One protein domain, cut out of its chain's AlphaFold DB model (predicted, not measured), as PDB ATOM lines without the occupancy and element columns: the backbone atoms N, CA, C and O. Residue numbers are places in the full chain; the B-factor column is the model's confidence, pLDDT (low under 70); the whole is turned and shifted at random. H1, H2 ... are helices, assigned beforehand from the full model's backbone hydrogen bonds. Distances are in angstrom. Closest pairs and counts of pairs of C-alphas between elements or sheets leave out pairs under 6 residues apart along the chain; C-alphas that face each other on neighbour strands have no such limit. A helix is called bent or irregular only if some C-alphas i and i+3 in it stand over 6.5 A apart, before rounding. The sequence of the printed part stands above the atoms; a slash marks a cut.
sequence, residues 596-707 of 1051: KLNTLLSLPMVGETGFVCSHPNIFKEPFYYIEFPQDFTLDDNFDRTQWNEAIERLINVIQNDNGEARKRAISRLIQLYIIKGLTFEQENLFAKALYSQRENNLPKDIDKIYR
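What this domain is: This is residues 596 to 707 of the 1051 residues of an uncharacterized protein of Geminocystis sp. NIES-3709 (UniProt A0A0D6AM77). Three helices, H3, H4 and H5, make the core: H3 and H5 lie side by side, and H4 slants across H3. Two short helices, H1 and H2, pack on this core on the side away from H5, H1 on H3 and H2 on H4, and long loops join H1 to H2 and H2 to H3. The printed part has 112 residues, with five named helices in the order H1, H2, H3, H4, H5 and no named strand; the class is all helix, though under half of the residues, 53 of 112, are in named elements. It is compact, with a radius of gyration of the C-alphas of 13.8 A and spans of 40 by 31 by 26 A.

How they stand to each other: H3, residues 641 to 656, and H4, residues 660 to 674, are the hub, touching three other helices each. H3 and H4 touch, closest at the C-alphas of Ile 654 and Arg 662, 4.7 A apart, at a steep tilt of 45 degrees, opposite ways. H3 also touches H5, residues 680 to 691, closest at the C-alphas of Gln 655 and Ala 689, 4.9 A, at a shallow tilt of 20 degrees, the same way. H4 and H5 form a helical hairpin; they only just touch, with 3 pairs of C-alphas within 8 A, the closest being Tyr 673 and Glu 683 at 7.4 A, at a tilt of 37 degrees, only just steep. H1, residues 596 to 601, touches H3 at residues 642 to 647 alone, closest at the C-alphas of Asn 598 and Trp 643, 5.6 A, at a shallow tilt of 26 degrees, the same way. H2, residues 622 to 625, touches H4 at residues 667 to 671 alone, closest at the C-alphas of Phe 623 and Arg 668, 6.1 A. H1 and H2 are both apart from H5. Every O i to N i+4 pair is within hydrogen-bond range in H1, H4 and H5, and 10 of 12 are in H3; H2 is too short for such a pair.

Where its parts are: H3 is 24.2 A long, from C-alpha 641 at (53.184, 93.158, 93.910); it is irregular, with C-alphas 642 and 645 7.1 A apart. H4 is 21.5 A long and H5 16.7 A, ending at C-alpha 691 at (42.203, 70.140, 96.199). H1 is 8.8 A long, from C-alpha 596 at (62.166, 87.875, 85.314), and H2 is 5.8 A.

The domain as a whole: The C-alphas farthest apart are those of Ser 614 and Asn 637, 41.5 A. The links from H1 to H2, 20 residues, and from H2 to H3, 15 residues, are long; those from H3 to H4 and H4 to H5 are tight. In residues 692 to 707, which hold no named element, residues 694 to 695 pair antiparallel with 698 to 699. The printed part has no cut, its mean pLDDT is 88.7, and no printed residue is under 70.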
ATOM      1  N   LYS A 596      62.862  88.268  86.551       94.62
ATOM      2  CA  LYS A 596      62.166  87.875  85.314       94.62
ATOM      3  C   LYS A 596      60.868  87.101  85.570       94.62
ATOM      4  O   LYS A 596      60.124  86.865  84.614       94.62
ATOM      5  N   LEU A 597      60.561  86.735  86.821       94.50
ATOM      6  CA  LEU A 597      59.376  85.940  87.156       94.50
ATOM      7  C   LEU A 597      58.073  86.642  86.772       94.50
ATOM      8  O   LEU A 597      57.186  85.961  86.278       94.50
ATOM      9  N   ASN A 598      57.967  87.973  86.886       94.38
ATOM     10  CA  ASN A 598      56.770  88.700  86.439       94.38
ATOM     11  C   ASN A 598      56.437  88.392  84.959       94.38
ATOM     12  O   ASN A 598      55.357  87.887  84.639       94.38
ATOM     13  N   THR A 599      57.406  88.588  84.059       95.44
ATOM     14  CA  THR A 599      57.256  88.293  82.625       95.44
ATOM     15  C   THR A 599      56.899  86.827  82.373       95.44
ATOM     16  O   THR A 599      56.073  86.539  81.513       95.44
ATOM     17  N   LEU A 600      57.501  85.895  83.122       95.69
ATOM     18  CA  LEU A 600      57.281  84.454  82.960       95.69
ATOM     19  C   LEU A 600      55.917  83.992  83.494       95.69
ATOM     20  O   LEU A 600      55.271  83.159  82.863       95.69
ATOM     21  N   LEU A 601      55.460  84.532  84.625       95.00
ATOM     22  CA  LEU A 601      54.137  84.262  85.196       95.00
ATOM     23  C   LEU A 601      53.024  84.806  84.296       95.00
ATOM     24  O   LEU A 601      51.991  84.153  84.147       95.00
ATOM     25  N   SER A 602      53.270  85.948  83.648       93.19
ATOM     26  CA  SER A 602      52.362  86.589  82.689       93.19
ATOM     27  C   SER A 602      52.270  85.874  81.334       93.19
ATOM     28  O   SER A 602      51.356  86.161  80.565       93.19
ATOM     29  N   LEU A 603      53.168  84.930  81.014       94.44
ATOM     30  CA  LEU A 603      53.058  84.164  79.768       94.44
ATOM     31  C   LEU A 603      51.736  83.373  79.727       94.44
ATOM     32  O   LEU A 603      51.335  82.810  80.753       94.44
ATOM     33  N   PRO A 604      51.080  83.249  78.563       92.62
ATOM     34  CA  PRO A 604      49.979  82.302  78.390       92.62
ATOM     35  C   PRO A 604      50.459  80.852  78.591       92.62
ATOM     36  O   PRO A 604      51.665  80.588  78.615       92.62
ATOM     37  N   MET A 605      49.531  79.911  78.762       91.62
ATOM     38  CA  MET A 605      49.823  78.476  78.916       91.62
ATOM     39  C   MET A 605      49.134  77.640  77.838       91.62
ATOM     40  O   MET A 605      48.035  77.960  77.394       91.62
ATOM     41  N   VAL A 606      49.735  76.516  77.433       88.44
ATOM     42  CA  VAL A 606      49.080  75.592  76.487       88.44
ATOM     43  C   VAL A 606      47.783  75.043  77.081       88.44
ATOM     44  O   VAL A 606      47.799  74.426  78.144       88.44
ATOM     45  N   GLY A 607      46.681  75.246  76.358       84.38
ATOM     46  CA  GLY A 607      45.321  74.906  76.788       84.38
ATOM     47  C   GLY A 607      44.507  76.116  77.251       84.38
ATOM     48  O   GLY A 607      43.286  76.041  77.268       84.38
ATOM     49  N   GLU A 608      45.159  77.241  77.555       86.62
ATOM     50  CA  GLU A 608      44.488  78.497  77.882       86.62
ATOM     51  C   GLU A 608      43.789  79.094  76.646       86.62
ATOM     52  O   GLU A 608      44.183  78.857  75.495       86.62
ATOM     53  N   THR A 609      42.733  79.877  76.866       80.25
ATOM     54  CA  THR A 609      41.921  80.469  75.797       80.25
ATOM     55  C   THR A 609      42.771  81.334  74.858       80.25
ATOM     56  O   THR A 609      43.372  82.328  75.246       80.25
ATOM     57  N   GLY A 610      42.828  80.941  73.581       81.25
ATOM     58  CA  GLY A 610      43.639  81.610  72.555       81.25
ATOM     59  C   GLY A 610      45.078  81.092  72.407       81.25
ATOM     60  O   GLY A 610      45.743  81.462  71.439       81.25
ATOM     61  N   PHE A 611      45.555  80.190  73.274       87.56
ATOM     62  CA  PHE A 611      46.924  79.659  73.227       87.56
ATOM     63  C   PHE A 611      46.968  78.153  72.910       87.56
ATOM     64  O   PHE A 611      47.261  77.286  73.739       87.56
ATOM     65  N   VAL A 612      46.670  77.841  71.646       85.88
ATOM     66  CA  VAL A 612      46.664  76.472  71.104       85.88
ATOM     67  C   VAL A 612      48.069  76.049  70.648       85.88
ATOM     68  O   VAL A 612      48.814  76.844  70.063       85.88
ATOM     69  N   CYS A 613      48.409  74.779  70.887       86.81
ATOM     70  CA  CYS A 613      49.651  74.133  70.465       86.81
ATOM     71  C   CYS A 613      49.366  72.729  69.907       86.81
ATOM     72  O   CYS A 613      48.657  71.956  70.549       86.81
ATOM     73  N   SER A 614      49.936  72.384  68.749       84.94
ATOM     74  CA  SER A 614      49.705  71.091  68.074       84.94
ATOM     75  C   SER A 614      50.314  69.893  68.806       84.94
ATOM     76  O   SER A 614      49.830  68.773  68.676       84.94
ATOM     77  N   HIS A 615      51.380  70.117  69.581       84.38
ATOM     78  CA  HIS A 615      52.132  69.064  70.272       84.38
ATOM     79  C   HIS A 615      52.471  69.484  71.718       84.38
ATOM     80  O   HIS A 615      53.640  69.767  72.018       84.38
ATOM     81  N   PRO A 616      51.477  69.528  72.635       83.81
ATOM     82  CA  PRO A 616      51.661  70.007  74.011       83.81
ATOM     83  C   PRO A 616      52.786  69.295  74.772       83.81
ATOM     84  O   PRO A 616      53.558  69.939  75.480       83.81
ATOM     85  N   ASN A 617      52.940  67.981  74.574       80.62
ATOM     86  CA  ASN A 617      53.926  67.155  75.284       80.62
ATOM     87  C   ASN A 617      55.386  67.579  75.033       80.62
ATOM     88  O   ASN A 617      56.239  67.373  75.903       80.62
ATOM     89  N   ILE A 618      55.670  68.150  73.856       81.50
ATOM     90  CA  ILE A 618      57.011  68.579  73.417       81.50
ATOM     91  C   ILE A 618      57.249  70.051  73.768       81.50
ATOM     92  O   ILE A 618      58.349  70.421  74.169       81.50
ATOM     93  N   PHE A 619      56.213  70.885  73.668       87.75
ATOM     94  CA  PHE A 619      56.273  72.305  74.009       87.75
ATOM     95  C   PHE A 619      56.244  72.487  75.540       87.75
ATOM     96  O   PHE A 619      55.181  72.647  76.150       87.75
ATOM     97  N   LYS A 620      57.415  72.369  76.180       86.38
ATOM     98  CA  LYS A 620      57.590  72.481  77.637       86.38
ATOM     99  C   LYS A 620      57.362  73.910  78.140       86.38
ATOM    100  O   LYS A 620      57.577  74.882  77.424       86.38
ATOM    101  N   GLU A 621      56.935  74.029  79.395       87.06
ATOM    102  CA  GLU A 621      56.846  75.325  80.075       87.06
ATOM    103  C   GLU A 621      58.234  75.854  80.463       87.06
ATOM    104  O   GLU A 621      59.076  75.056  80.880       87.06
ATOM    105  N   PRO A 622      58.472  77.181  80.446       92.69
ATOM    106  CA  PRO A 622      59.740  77.762  80.899       92.69
ATOM    107  C   PRO A 622      60.098  77.378  82.345       92.69
ATOM    108  O   PRO A 622      61.255  77.091  82.638       92.69
ATOM    109  N   PHE A 623      59.092  77.286  83.225       91.94
ATOM    110  CA  PHE A 623      59.236  76.890  84.634       91.94
ATOM    111  C   PHE A 623      59.761  75.461  84.844       91.94
ATOM    112  O   PHE A 623      60.254  75.156  85.926       91.94
ATOM    113  N   TYR A 624      59.707  74.596  83.824       89.06
ATOM    114  CA  TYR A 624      60.307  73.258  83.880       89.06
ATOM    115  C   TYR A 624      61.844  73.306  83.971       89.06
ATOM    116  O   TYR A 624      62.464  72.354  84.431       89.06
ATOM    117  N   TYR A 625      62.461  74.405  83.525       92.06
ATOM    118  CA  TYR A 625      63.915  74.578  83.474       92.06
ATOM    119  C   TYR A 625      64.464  75.512  84.565       92.06
ATOM    120  O   TYR A 625      65.645  75.857  84.530       92.06
ATOM    121  N   ILE A 626      63.620  75.961  85.499       91.56
ATOM    122  CA  ILE A 626      64.044  76.791  86.629       91.56
ATOM    123  C   ILE A 626      64.457  75.867  87.779       91.56
ATOM    124  O   ILE A 626      63.643  75.104  88.295       91.56
ATOM    125  N   GLU A 627      65.723  75.964  88.178       87.25
ATOM    126  CA  GLU A 627      66.315  75.233  89.301       87.25
ATOM    127  C   GLU A 627      66.823  76.248  90.336       87.25
ATOM    128  O   GLU A 627      67.764  77.000  90.068       87.25
ATOM    129  N   PHE A 628      66.195  76.276  91.514       86.69
ATOM    130  CA  PHE A 628      66.669  77.034  92.674       86.69
ATOM    131  C   PHE A 628      67.537  76.139  93.588       86.69
ATOM    132  O   PHE A 628      67.324  74.924  93.621       86.69
ATOM    133  N   PRO A 629      68.508  76.701  94.337       83.88
ATOM    134  CA  PRO A 629      69.205  75.987  95.414       83.88
ATOM    135  C   PRO A 629      68.231  75.408  96.454       83.88
ATOM    136  O   PRO A 629      67.160  75.973  96.663       83.88
ATOM    137  N   GLN A 630      68.606  74.317  97.134       72.75
ATOM    138  CA  GLN A 630      67.707  73.604  98.062       72.75
ATOM    139  C   GLN A 630      67.186  74.479  99.212       72.75
ATOM    140  O   GLN A 630      66.001  74.413  99.526       72.75
ATOM    141  N   ASP A 631      68.041  75.332  99.779       75.44
ATOM    142  CA  ASP A 631      67.694  76.235 100.889       75.44
ATOM    143  C   ASP A 631      67.268  77.639 100.419       75.44
ATOM    144  O   ASP A 631      67.178  78.579 101.212       75.44
ATOM    145  N   PHE A 632      67.033  77.819  99.114       86.12
ATOM    146  CA  PHE A 632      66.711  79.127  98.560       86.12
ATOM    147  C   PHE A 632      65.323  79.601  99.003       86.12
ATOM    148  O   PHE A 632      64.306  78.959  98.741       86.12
ATOM    149  N   THR A 633      65.276  80.786  99.605       88.75
ATOM    150  CA  THR A 633      64.039  81.476  99.977       88.75
ATOM    151  C   THR A 633      64.049  82.893  99.414       88.75
ATOM    152  O   THR A 633      65.102  83.516  99.285       88.75
ATOM    153  N   LEU A 634      62.874  83.386  99.020       89.81
ATOM    154  CA  LEU A 634      62.699  84.768  98.593       89.81
ATOM    155  C   LEU A 634      62.907  85.710  99.792       89.81
ATOM    156  O   LEU A 634      62.427  85.420 100.884       89.81
ATOM    157  N   ASP A 635      63.599  86.830  99.577       87.56
ATOM    158  CA  ASP A 635      63.749  87.894 100.577       87.56
ATOM    159  C   ASP A 635      62.368  88.463 100.949       87.56
ATOM    160  O   ASP A 635      61.601  88.858 100.066       87.56
ATOM    161  N   ASP A 636      62.069  88.537 102.250       83.25
ATOM    162  CA  ASP A 636      60.821  89.091 102.792       83.25
ATOM    163  C   ASP A 636      60.561  90.542 102.326       83.25
ATOM    164  O   ASP A 636      59.414  90.989 102.286       83.25
ATOM    165  N   ASN A 637      61.614  91.277 101.946       86.75
ATOM    166  CA  ASN A 637      61.546  92.655 101.452       86.75
ATOM    167  C   ASN A 637      61.365  92.765  99.926       86.75
ATOM    168  O   ASN A 637      61.285  93.879  99.403       86.75
ATOM    169  N   PHE A 638      61.336  91.652  99.184       88.75
ATOM    170  CA  PHE A 638      61.232  91.690  97.726       88.75
ATOM    171  C   PHE A 638      59.831  92.129  97.260       88.75
ATOM    172  O   PHE A 638      58.822  91.482  97.557       88.75
ATOM    173  N   ASP A 639      59.760  93.198  96.456       89.12
ATOM    174  CA  ASP A 639      58.498  93.663  95.873       89.12
ATOM    175  C   ASP A 639      57.988  92.708  94.782       89.12
ATOM    176  O   ASP A 639      58.362  92.771  93.609       89.12
ATOM    177  N   ARG A 640      57.065  91.836  95.188       90.25
ATOM    178  CA  ARG A 640      56.322  90.923  94.311       90.25
ATOM    179  C   ARG A 640      54.891  91.368  94.006       90.25
ATOM    180  O   ARG A 640      54.097  90.548  93.551       90.25
ATOM    181  N   THR A 641      54.537  92.639  94.220       90.25
ATOM    182  CA  THR A 641      53.184  93.158  93.910       90.25
ATOM    183  C   THR A 641      52.767  92.873  92.465       90.25
ATOM    184  O   THR A 641      51.622  92.504  92.208       90.25
ATOM    185  N   GLN A 642      53.723  92.936  91.534       91.56
ATOM    186  CA  GLN A 642      53.535  92.635  90.111       91.56
ATOM    187  C   GLN A 642      53.138  91.173  89.822       91.56
ATOM    188  O   GLN A 642      52.656  90.884  88.734       91.56
ATOM    189  N   TRP A 643      53.340  90.235  90.755       94.62
ATOM    190  CA  TRP A 643      52.996  88.822  90.548       94.62
ATOM    191  C   TRP A 643      51.529  88.512  90.876       94.62
ATOM    192  O   TRP A 643      51.031  87.475  90.442       94.62
ATOM    193  N   ASN A 644      50.838  89.377  91.629       93.81
ATOM    194  CA  ASN A 644      49.523  89.076  92.208       93.81
ATOM    195  C   ASN A 644      48.464  88.729  91.148       93.81
ATOM    196  O   ASN A 644      47.863  87.662  91.232       93.81
ATOM    197  N   GLU A 645      48.306  89.557  90.110       94.44
ATOM    198  CA  GLU A 645      47.349  89.319  89.014       94.44
ATOM    199  C   GLU A 645      47.615  87.979  88.305       94.44
ATOM    200  O   GLU A 645      46.700  87.195  88.035       94.44
ATOM    201  N   ALA A 646      48.890  87.664  88.054       95.50
ATOM    202  CA  ALA A 646      49.266  86.406  87.429       95.50
ATOM    203  C   ALA A 646      49.025  85.201  88.358       95.50
ATOM    204  O   ALA A 646      48.569  84.162  87.883       95.50
ATOM    205  N   ILE A 647      49.276  85.326  89.666       96.62
ATOM    206  CA  ILE A 647      48.983  84.284  90.665       96.62
ATOM    207  C   ILE A 647      47.471  84.034  90.757       96.62
ATOM    208  O   ILE A 647      47.047  82.881  90.705       96.62
ATOM    209  N   GLU A 648      46.649  85.083  90.819       95.88
ATOM    210  CA  GLU A 648      45.183  84.980  90.843       95.88
ATOM    211  C   GLU A 648      44.638  84.288  89.583       95.88
ATOM    212  O   GLU A 648      43.829  83.359  89.683       95.88
ATOM    213  N   ARG A 649      45.151  84.657  88.400       95.38
ATOM    214  CA  ARG A 649      44.853  83.974  87.130       95.38
ATOM    215  C   ARG A 649      45.199  82.484  87.191       95.38
ATOM    216  O   ARG A 649      44.383  81.652  86.798       95.38
ATOM    217  N   LEU A 650      46.383  82.132  87.700       95.38
ATOM    218  CA  LEU A 650      46.827  80.738  87.814       95.38
ATOM    219  C   LEU A 650      45.940  79.939  88.784       95.38
ATOM    220  O   LEU A 650      45.517  78.839  88.440       95.38
ATOM    221  N   ILE A 651      45.590  80.497  89.948       95.75
ATOM    222  CA  ILE A 651      44.681  79.871  90.928       95.75
ATOM    223  C   ILE A 651      43.302  79.597  90.300       95.75
ATOM    224  O   ILE A 651      42.765  78.498  90.450       95.75
ATOM    225  N   ASN A 652      42.760  80.553  89.541       94.12
ATOM    226  CA  ASN A 652      41.489  80.415  88.824       94.12
ATOM    227  C   ASN A 652      41.537  79.287  87.766       94.12
ATOM    228  O   ASN A 652      40.649  78.432  87.724       94.12
ATOM    229  N   VAL A 653      42.614  79.214  86.970       93.38
ATOM    230  CA  VAL A 653      42.826  78.125  85.993       93.38
ATOM    231  C   VAL A 653      42.874  76.750  86.676       93.38
ATOM    232  O   VAL A 653      42.304  75.794  86.155       93.38
ATOM    233  N   ILE A 654      43.497  76.630  87.853       93.44
ATOM    234  CA  ILE A 654      43.593  75.350  88.584       93.44
ATOM    235  C   ILE A 654      42.231  74.869  89.102       93.44
ATOM    236  O   ILE A 654      41.999  73.658  89.155       93.44
ATOM    237  N   GLN A 655      41.337  75.794  89.462       91.94
ATOM    238  CA  GLN A 655      39.974  75.478  89.895       91.94
ATOM    239  C   GLN A 655      39.096  75.015  88.725       91.94
ATOM    240  O   GLN A 655      38.408  73.998  88.831       91.94
ATOM    241  N   ASN A 656      39.124  75.752  87.610       89.38
ATOM    242  CA  ASN A 656      38.086  75.666  86.578       89.38
ATOM    243  C   ASN A 656      38.475  74.856  85.325       89.38
ATOM    244  O   ASN A 656      37.591  74.325  84.651       89.38
ATOM    245  N   ASP A 657      39.765  74.722  85.003       87.44
ATOM    246  CA  ASP A 657      40.235  73.953  83.840       87.44
ATOM    247  C   ASP A 657      40.457  72.465  84.192       87.44
ATOM    248  O   ASP A 657      40.669  72.111  85.346       87.44
ATOM    249  N   ASN A 658      40.401  71.563  83.210       79.69
ATOM    250  CA  ASN A 658      40.552  70.110  83.390       79.69
ATOM    251  C   ASN A 658      41.648  69.479  82.498       79.69
ATOM    252  O   ASN A 658      41.755  68.252  82.440       79.69
ATOM    253  N   GLY A 659      42.428  70.292  81.780       85.38
ATOM    254  CA  GLY A 659      43.412  69.868  80.786       85.38
ATOM    255  C   GLY A 659      44.841  70.345  81.067       85.38
ATOM    256  O   GLY A 659      45.292  70.450  82.208       85.38
ATOM    257  N   GLU A 660      45.589  70.611  79.994       87.62
ATOM    258  CA  GLU A 660      47.003  71.014  80.066       87.62
ATOM    259  C   GLU A 660      47.221  72.354  80.785       87.62
ATOM    260  O   GLU A 660      48.236  72.509  81.467       87.62
ATOM    261  N   ALA A 661      46.269  73.290  80.705       90.25
ATOM    262  CA  ALA A 661      46.381  74.590  81.362       90.25
ATOM    263  C   ALA A 661      46.430  74.446  82.890       90.25
ATOM    264  O   ALA A 661      47.312  75.023  83.527       90.25
ATOM    265  N   ARG A 662      45.571  73.592  83.473       91.88
ATOM    266  CA  ARG A 662      45.598  73.261  84.909       91.88
ATOM    267  C   ARG A 662      46.957  72.704  85.337       91.88
ATOM    268  O   ARG A 662      47.531  73.186  86.309       91.88
ATOM    269  N   LYS A 663      47.516  71.744  84.591       90.50
ATOM    270  CA  LYS A 663      48.832  71.150  84.906       90.50
ATOM    271  C   LYS A 663      49.958  72.184  84.899       90.50
ATOM    272  O   LYS A 663      50.811  72.201  85.785       90.50
ATOM    273  N   ARG A 664      49.958  73.057  83.891       90.94
ATOM    274  CA  ARG A 664      50.971  74.105  83.721       90.94
ATOM    275  C   ARG A 664      50.850  75.159  84.815       90.94
ATOM    276  O   ARG A 664      51.869  75.538  85.387       90.94
ATOM    277  N   ALA A 665      49.626  75.527  85.191       93.69
ATOM    278  CA  ALA A 665      49.373  76.433  86.301       93.69
ATOM    279  C   ALA A 665      49.855  75.865  87.647       93.69
ATOM    280  O   ALA A 665      50.558  76.563  88.380       93.69
ATOM    281  N   ILE A 666      49.574  74.583  87.928       92.62
ATOM    282  CA  ILE A 666      50.097  73.869  89.106       92.62
ATOM    283  C   ILE A 666      51.630  73.940  89.134       92.62
ATOM    284  O   ILE A 666      52.201  74.350  90.140       92.62
ATOM    285  N   SER A 667      52.309  73.611  88.029       90.56
ATOM    286  CA  SER A 667      53.779  73.636  87.969       90.56
ATOM    287  C   SER A 667      54.374  75.029  88.237       90.56
ATOM    288  O   SER A 667      55.369  75.134  88.955       90.56
ATOM    289  N   ARG A 668      53.746  76.108  87.739       93.31
ATOM    290  CA  ARG A 668      54.185  77.488  88.024       93.31
ATOM    291  C   ARG A 668      54.017  77.861  89.503       93.31
ATOM    292  O   ARG A 668      54.946  78.411  90.090       93.31
ATOM    293  N   LEU A 669      52.870  77.549  90.116       94.44
ATOM    294  CA  LEU A 669      52.621  77.885  91.525       94.44
ATOM    295  C   LEU A 669      53.431  77.028  92.506       94.44
ATOM    296  O   LEU A 669      53.855  77.552  93.531       94.44
ATOM    297  N   ILE A 670      53.721  75.761  92.182       91.38
ATOM    298  CA  ILE A 670      54.615  74.915  92.993       91.38
ATOM    299  C   ILE A 670      56.011  75.544  93.102       91.38
ATOM    300  O   ILE A 670      56.554  75.617  94.200       91.38
ATOM    301  N   GLN A 671      56.566  76.061  92.001       90.75
ATOM    302  CA  GLN A 671      57.869  76.739  92.023       90.75
ATOM    303  C   GLN A 671      57.858  78.003  92.900       90.75
ATOM    304  O   GLN A 671      58.798  78.222  93.660       90.75
ATOM    305  N   LEU A 672      56.785  78.805  92.856       93.44
ATOM    306  CA  LEU A 672      56.637  79.960  93.753       93.44
ATOM    307  C   LEU A 672      56.488  79.542  95.221       93.44
ATOM    308  O   LEU A 672      57.080  80.169  96.092       93.44
ATOM    309  N   TYR A 673      55.719  78.493  95.502       91.81
ATOM    310  CA  TYR A 673      55.516  77.985  96.857       91.81
ATOM    311  C   TYR A 673      56.825  77.460  97.475       91.81
ATOM    312  O   TYR A 673      57.136  77.814  98.610       91.81
ATOM    313  N   ILE A 674      57.637  76.708  96.717       86.81
ATOM    314  CA  ILE A 674      58.940  76.183  97.175       86.81
ATOM    315  C   ILE A 674      59.860  77.309  97.676       86.81
ATOM    316  O   ILE A 674      60.463  77.169  98.736       86.81
ATOM    317  N   ILE A 675      59.918  78.444  96.969       90.69
ATOM    318  CA  ILE A 675      60.760  79.594  97.348       90.69
ATOM    319  C   ILE A 675      60.098  80.559  98.352       90.69
ATOM    320  O   ILE A 675      60.622  81.649  98.570       90.69
ATOM    321  N   LYS A 676      58.943  80.204  98.941       90.94
ATOM    322  CA  LYS A 676      58.100  81.083  99.789       90.94
ATOM    323  C   LYS A 676      57.607  82.371  99.096       90.94
ATOM    324  O   LYS A 676      57.353  83.387  99.733       90.94
ATOM    325  N   GLY A 677      57.419  82.335  97.778       91.19
ATOM    326  CA  GLY A 677      56.991  83.472  96.952       91.19
ATOM    327  C   GLY A 677      55.485  83.785  96.945       91.19
ATOM    328  O   GLY A 677      55.061  84.649  96.176       91.19
ATOM    329  N   LEU A 678      54.667  83.101  97.756       93.19
ATOM    330  CA  LEU A 678      53.215  83.313  97.885       93.19
ATOM    331  C   LEU A 678      52.885  84.033  99.206       93.19
ATOM    332  O   LEU A 678      53.620  83.916 100.180       93.19
ATOM    333  N   THR A 679      51.800  84.820  99.275       91.62
ATOM    334  CA  THR A 679      51.281  85.281 100.582       91.62
ATOM    335  C   THR A 679      50.618  84.110 101.297       91.62
ATOM    336  O   THR A 679      50.133  83.189 100.646       91.62
ATOM    337  N   PHE A 680      50.487  84.192 102.622       89.75
ATOM    338  CA  PHE A 680      49.668  83.249 103.386       89.75
ATOM    339  C   PHE A 680      48.236  83.127 102.820       89.75
ATOM    340  O   PHE A 680      47.666  82.040 102.772       89.75
ATOM    341  N   GLU A 681      47.649  84.219 102.324       91.25
ATOM    342  CA  GLU A 681      46.341  84.192 101.658       91.25
ATOM    343  C   GLU A 681      46.379  83.449 100.309       91.25
ATOM    344  O   GLU A 681      45.551  82.570 100.068       91.25
ATOM    345  N   GLN A 682      47.370  83.735  99.456       93.88
ATOM    346  CA  GLN A 682      47.574  83.059  98.170       93.88
ATOM    347  C   GLN A 682      47.880  81.566  98.345       93.88
ATOM    348  O   GLN A 682      47.405  80.760  97.555       93.88
ATOM    349  N   GLU A 683      48.623  81.186  99.384       92.56
ATOM    350  CA  GLU A 683      48.905  79.796  99.749       92.56
ATOM    351  C   GLU A 683      47.618  79.052 100.134       92.56
ATOM    352  O   GLU A 683      47.333  77.986  99.588       92.56
ATOM    353  N   ASN A 684      46.777  79.653 100.983       91.25
ATOM    354  CA  ASN A 684      45.466  79.103 101.340       91.25
ATOM    355  C   ASN A 684      44.520  78.991 100.129       91.25
ATOM    356  O   ASN A 684      43.760  78.027 100.016       91.25
ATOM    357  N   LEU A 685      44.539  79.966  99.214       93.50
ATOM    358  CA  LEU A 685      43.759  79.920  97.970       93.50
ATOM    359  C   LEU A 685      44.304  78.872  96.987       93.50
ATOM    360  O   LEU A 685      43.516  78.182  96.339       93.50
ATOM    361  N   PHE A 686      45.627  78.708  96.910       94.81
ATOM    362  CA  PHE A 686      46.283  77.681  96.106       94.81
ATOM    363  C   PHE A 686      45.978  76.274  96.635       94.81
ATOM    364  O   PHE A 686      45.593  75.424  95.839       94.81
ATOM    365  N   ALA A 687      46.030  76.043  97.952       90.81
ATOM    366  CA  ALA A 687      45.630  74.778  98.574       90.81
ATOM    367  C   ALA A 687      44.185  74.393  98.200       90.81
ATOM    368  O   ALA A 687      43.934  73.303  97.684       90.81
ATOM    369  N   LYS A 688      43.242  75.332  98.363       91.44
ATOM    370  CA  LYS A 688      41.831  75.151  97.973       91.44
ATOM    371  C   LYS A 688      41.668  74.878  96.480       91.44
ATOM    372  O   LYS A 688      40.912  73.995  96.085       91.44
ATOM    373  N   ALA A 689      42.392  75.607  95.631       92.19
ATOM    374  CA  ALA A 689      42.376  75.377  94.190       92.19
ATOM    375  C   ALA A 689      42.899  73.984  93.824       92.19
ATOM    376  O   ALA A 689      42.260  73.268  93.055       92.19
ATOM    377  N   LEU A 690      44.023  73.579  94.410       90.69
ATOM    378  CA  LEU A 690      44.674  72.300  94.161       90.69
ATOM    379  C   LEU A 690      43.736  71.130  94.502       90.69
ATOM    380  O   LEU A 690      43.500  70.268  93.654       90.69
ATOM    381  N   TYR A 691      43.125  71.163  95.693       89.38
ATOM    382  CA  TYR A 691      42.203  70.140  96.199       89.38
ATOM    383  C   TYR A 691      40.749  70.271  95.702       89.38
ATOM    384  O   TYR A 691      39.939  69.390  96.000       89.38
ATOM    385  N   SER A 692      40.406  71.294  94.909       88.69
ATOM    386  CA  SER A 692      39.072  71.423  94.287       88.69
ATOM    387  C   SER A 692      38.758  70.295  93.292       88.69
ATOM    388  O   SER A 692      37.597  69.926  93.113       88.69
ATOM    389  N   GLN A 693      39.792  69.702  92.685       87.00
ATOM    390  CA  GLN A 693      39.690  68.557  91.782       87.00
ATOM    391  C   GLN A 693      40.536  67.403  92.315       87.00
ATOM    392  O   GLN A 693      41.768  67.477  92.334       87.00
ATOM    393  N   ARG A 694      39.875  66.321  92.735       86.38
ATOM    394  CA  ARG A 694      40.518  65.183  93.404       86.38
ATOM    395  C   ARG A 694      40.423  63.903  92.579       86.38
ATOM    396  O   ARG A 694      39.405  63.637  91.948       86.38
ATOM    397  N   GLU A 695      41.469  63.092  92.647       82.06
ATOM    398  CA  GLU A 695      41.530  61.726  92.133       82.06
ATOM    399  C   GLU A 695      42.054  60.844  93.278       82.06
ATOM    400  O   GLU A 695      43.118  61.105  93.832       82.06
ATOM    401  N   ASN A 696      41.262  59.859  93.716       79.06
ATOM    402  CA  ASN A 696      41.543  59.042  94.909       79.06
ATOM    403  C   ASN A 696      41.870  59.867  96.181       79.06
ATOM    404  O   ASN A 696      42.785  59.525  96.917       79.06
ATOM    405  N   ASN A 697      41.133  60.956  96.438       80.81
ATOM    406  CA  ASN A 697      41.349  61.932  97.528       80.81
ATOM    407  C   ASN A 697      42.641  62.775  97.466       80.81
ATOM    408  O   ASN A 697      42.741  63.737  98.227       80.81
ATOM    409  N   LEU A 698      43.567  62.500  96.547       83.88
ATOM    410  CA  LEU A 698      44.711  63.370  96.251       83.88
ATOM    411  C   LEU A 698      44.342  64.416  95.191       83.88
ATOM    412  O   LEU A 698      43.376  64.215  94.447       83.88
ATOM    413  N   PRO A 699      45.089  65.528  95.067       85.00
ATOM    414  CA  PRO A 699      44.870  66.463  93.977       85.00
ATOM    415  C   PRO A 699      45.166  65.811  92.624       85.00
ATOM    416  O   PRO A 699      46.231  65.233  92.399       85.00
ATOM    417  N   LYS A 700      44.214  65.940  91.701       85.19
ATOM    418  CA  LYS A 700      44.284  65.365  90.354       85.19
ATOM    419  C   LYS A 700      45.489  65.913  89.570       85.19
ATOM    420  O   LYS A 700      45.870  67.070  89.748       85.19
ATOM    421  N   ASP A 701      46.018  65.119  88.641       83.31
ATOM    422  CA  ASP A 701      47.079  65.451  87.667       83.31
ATOM    423  C   ASP A 701      48.492  65.748  88.208       83.31
ATOM    424  O   ASP A 701      49.394  65.936  87.389       83.31
ATOM    425  N   ILE A 702      48.736  65.779  89.525       81.12
ATOM    426  CA  ILE A 702      50.100  65.999  90.046       81.12
ATOM    427  C   ILE A 702      51.033  64.857  89.631       81.12
ATOM    428  O   ILE A 702      52.153  65.119  89.201       81.12
ATOM    429  N   ASP A 703      50.544  63.620  89.676       70.56
ATOM    430  CA  ASP A 703      51.210  62.386  89.234       70.56
ATOM    431  C   ASP A 703      51.731  62.432  87.781       70.56
ATOM    432  O   ASP A 703      52.696  61.752  87.433       70.56
ATOM    433  N   LYS A 704      51.116  63.263  86.931       74.44
ATOM    434  CA  LYS A 704      51.481  63.459  85.515       74.44
ATOM    435  C   LYS A 704      52.551  64.540  85.312       74.44
ATOM    436  O   LYS A 704      53.022  64.717  84.188       74.44
ATOM    437  N   ILE A 705      52.904  65.284  86.362       72.25
ATOM    438  CA  ILE A 705      53.852  66.415  86.343       72.25
ATOM    439  C   ILE A 705      55.067  66.111  87.232       72.25
ATOM    440  O   ILE A 705      56.208  66.384  86.862       72.25
ATOM    441  N   TYR A 706      54.802  65.537  88.403       79.25
ATOM    442  CA  TYR A 706      55.710  65.310  89.516       79.25
ATOM    443  C   TYR A 706      55.501  63.896  90.075       79.25
ATOM    444  O   TYR A 706      54.467  63.266  89.865       79.25
ATOM    445  N   ARG A 707      56.484  63.376  90.816       82.44
ATOM    446  CA  ARG A 707      56.330  62.081  91.497       82.44
ATOM    447  C   ARG A 707      55.369  62.209  92.692       82.44
ATOM    448  O   ARG A 707      55.402  63.248  93.352       82.44
TER     449      ARG A 707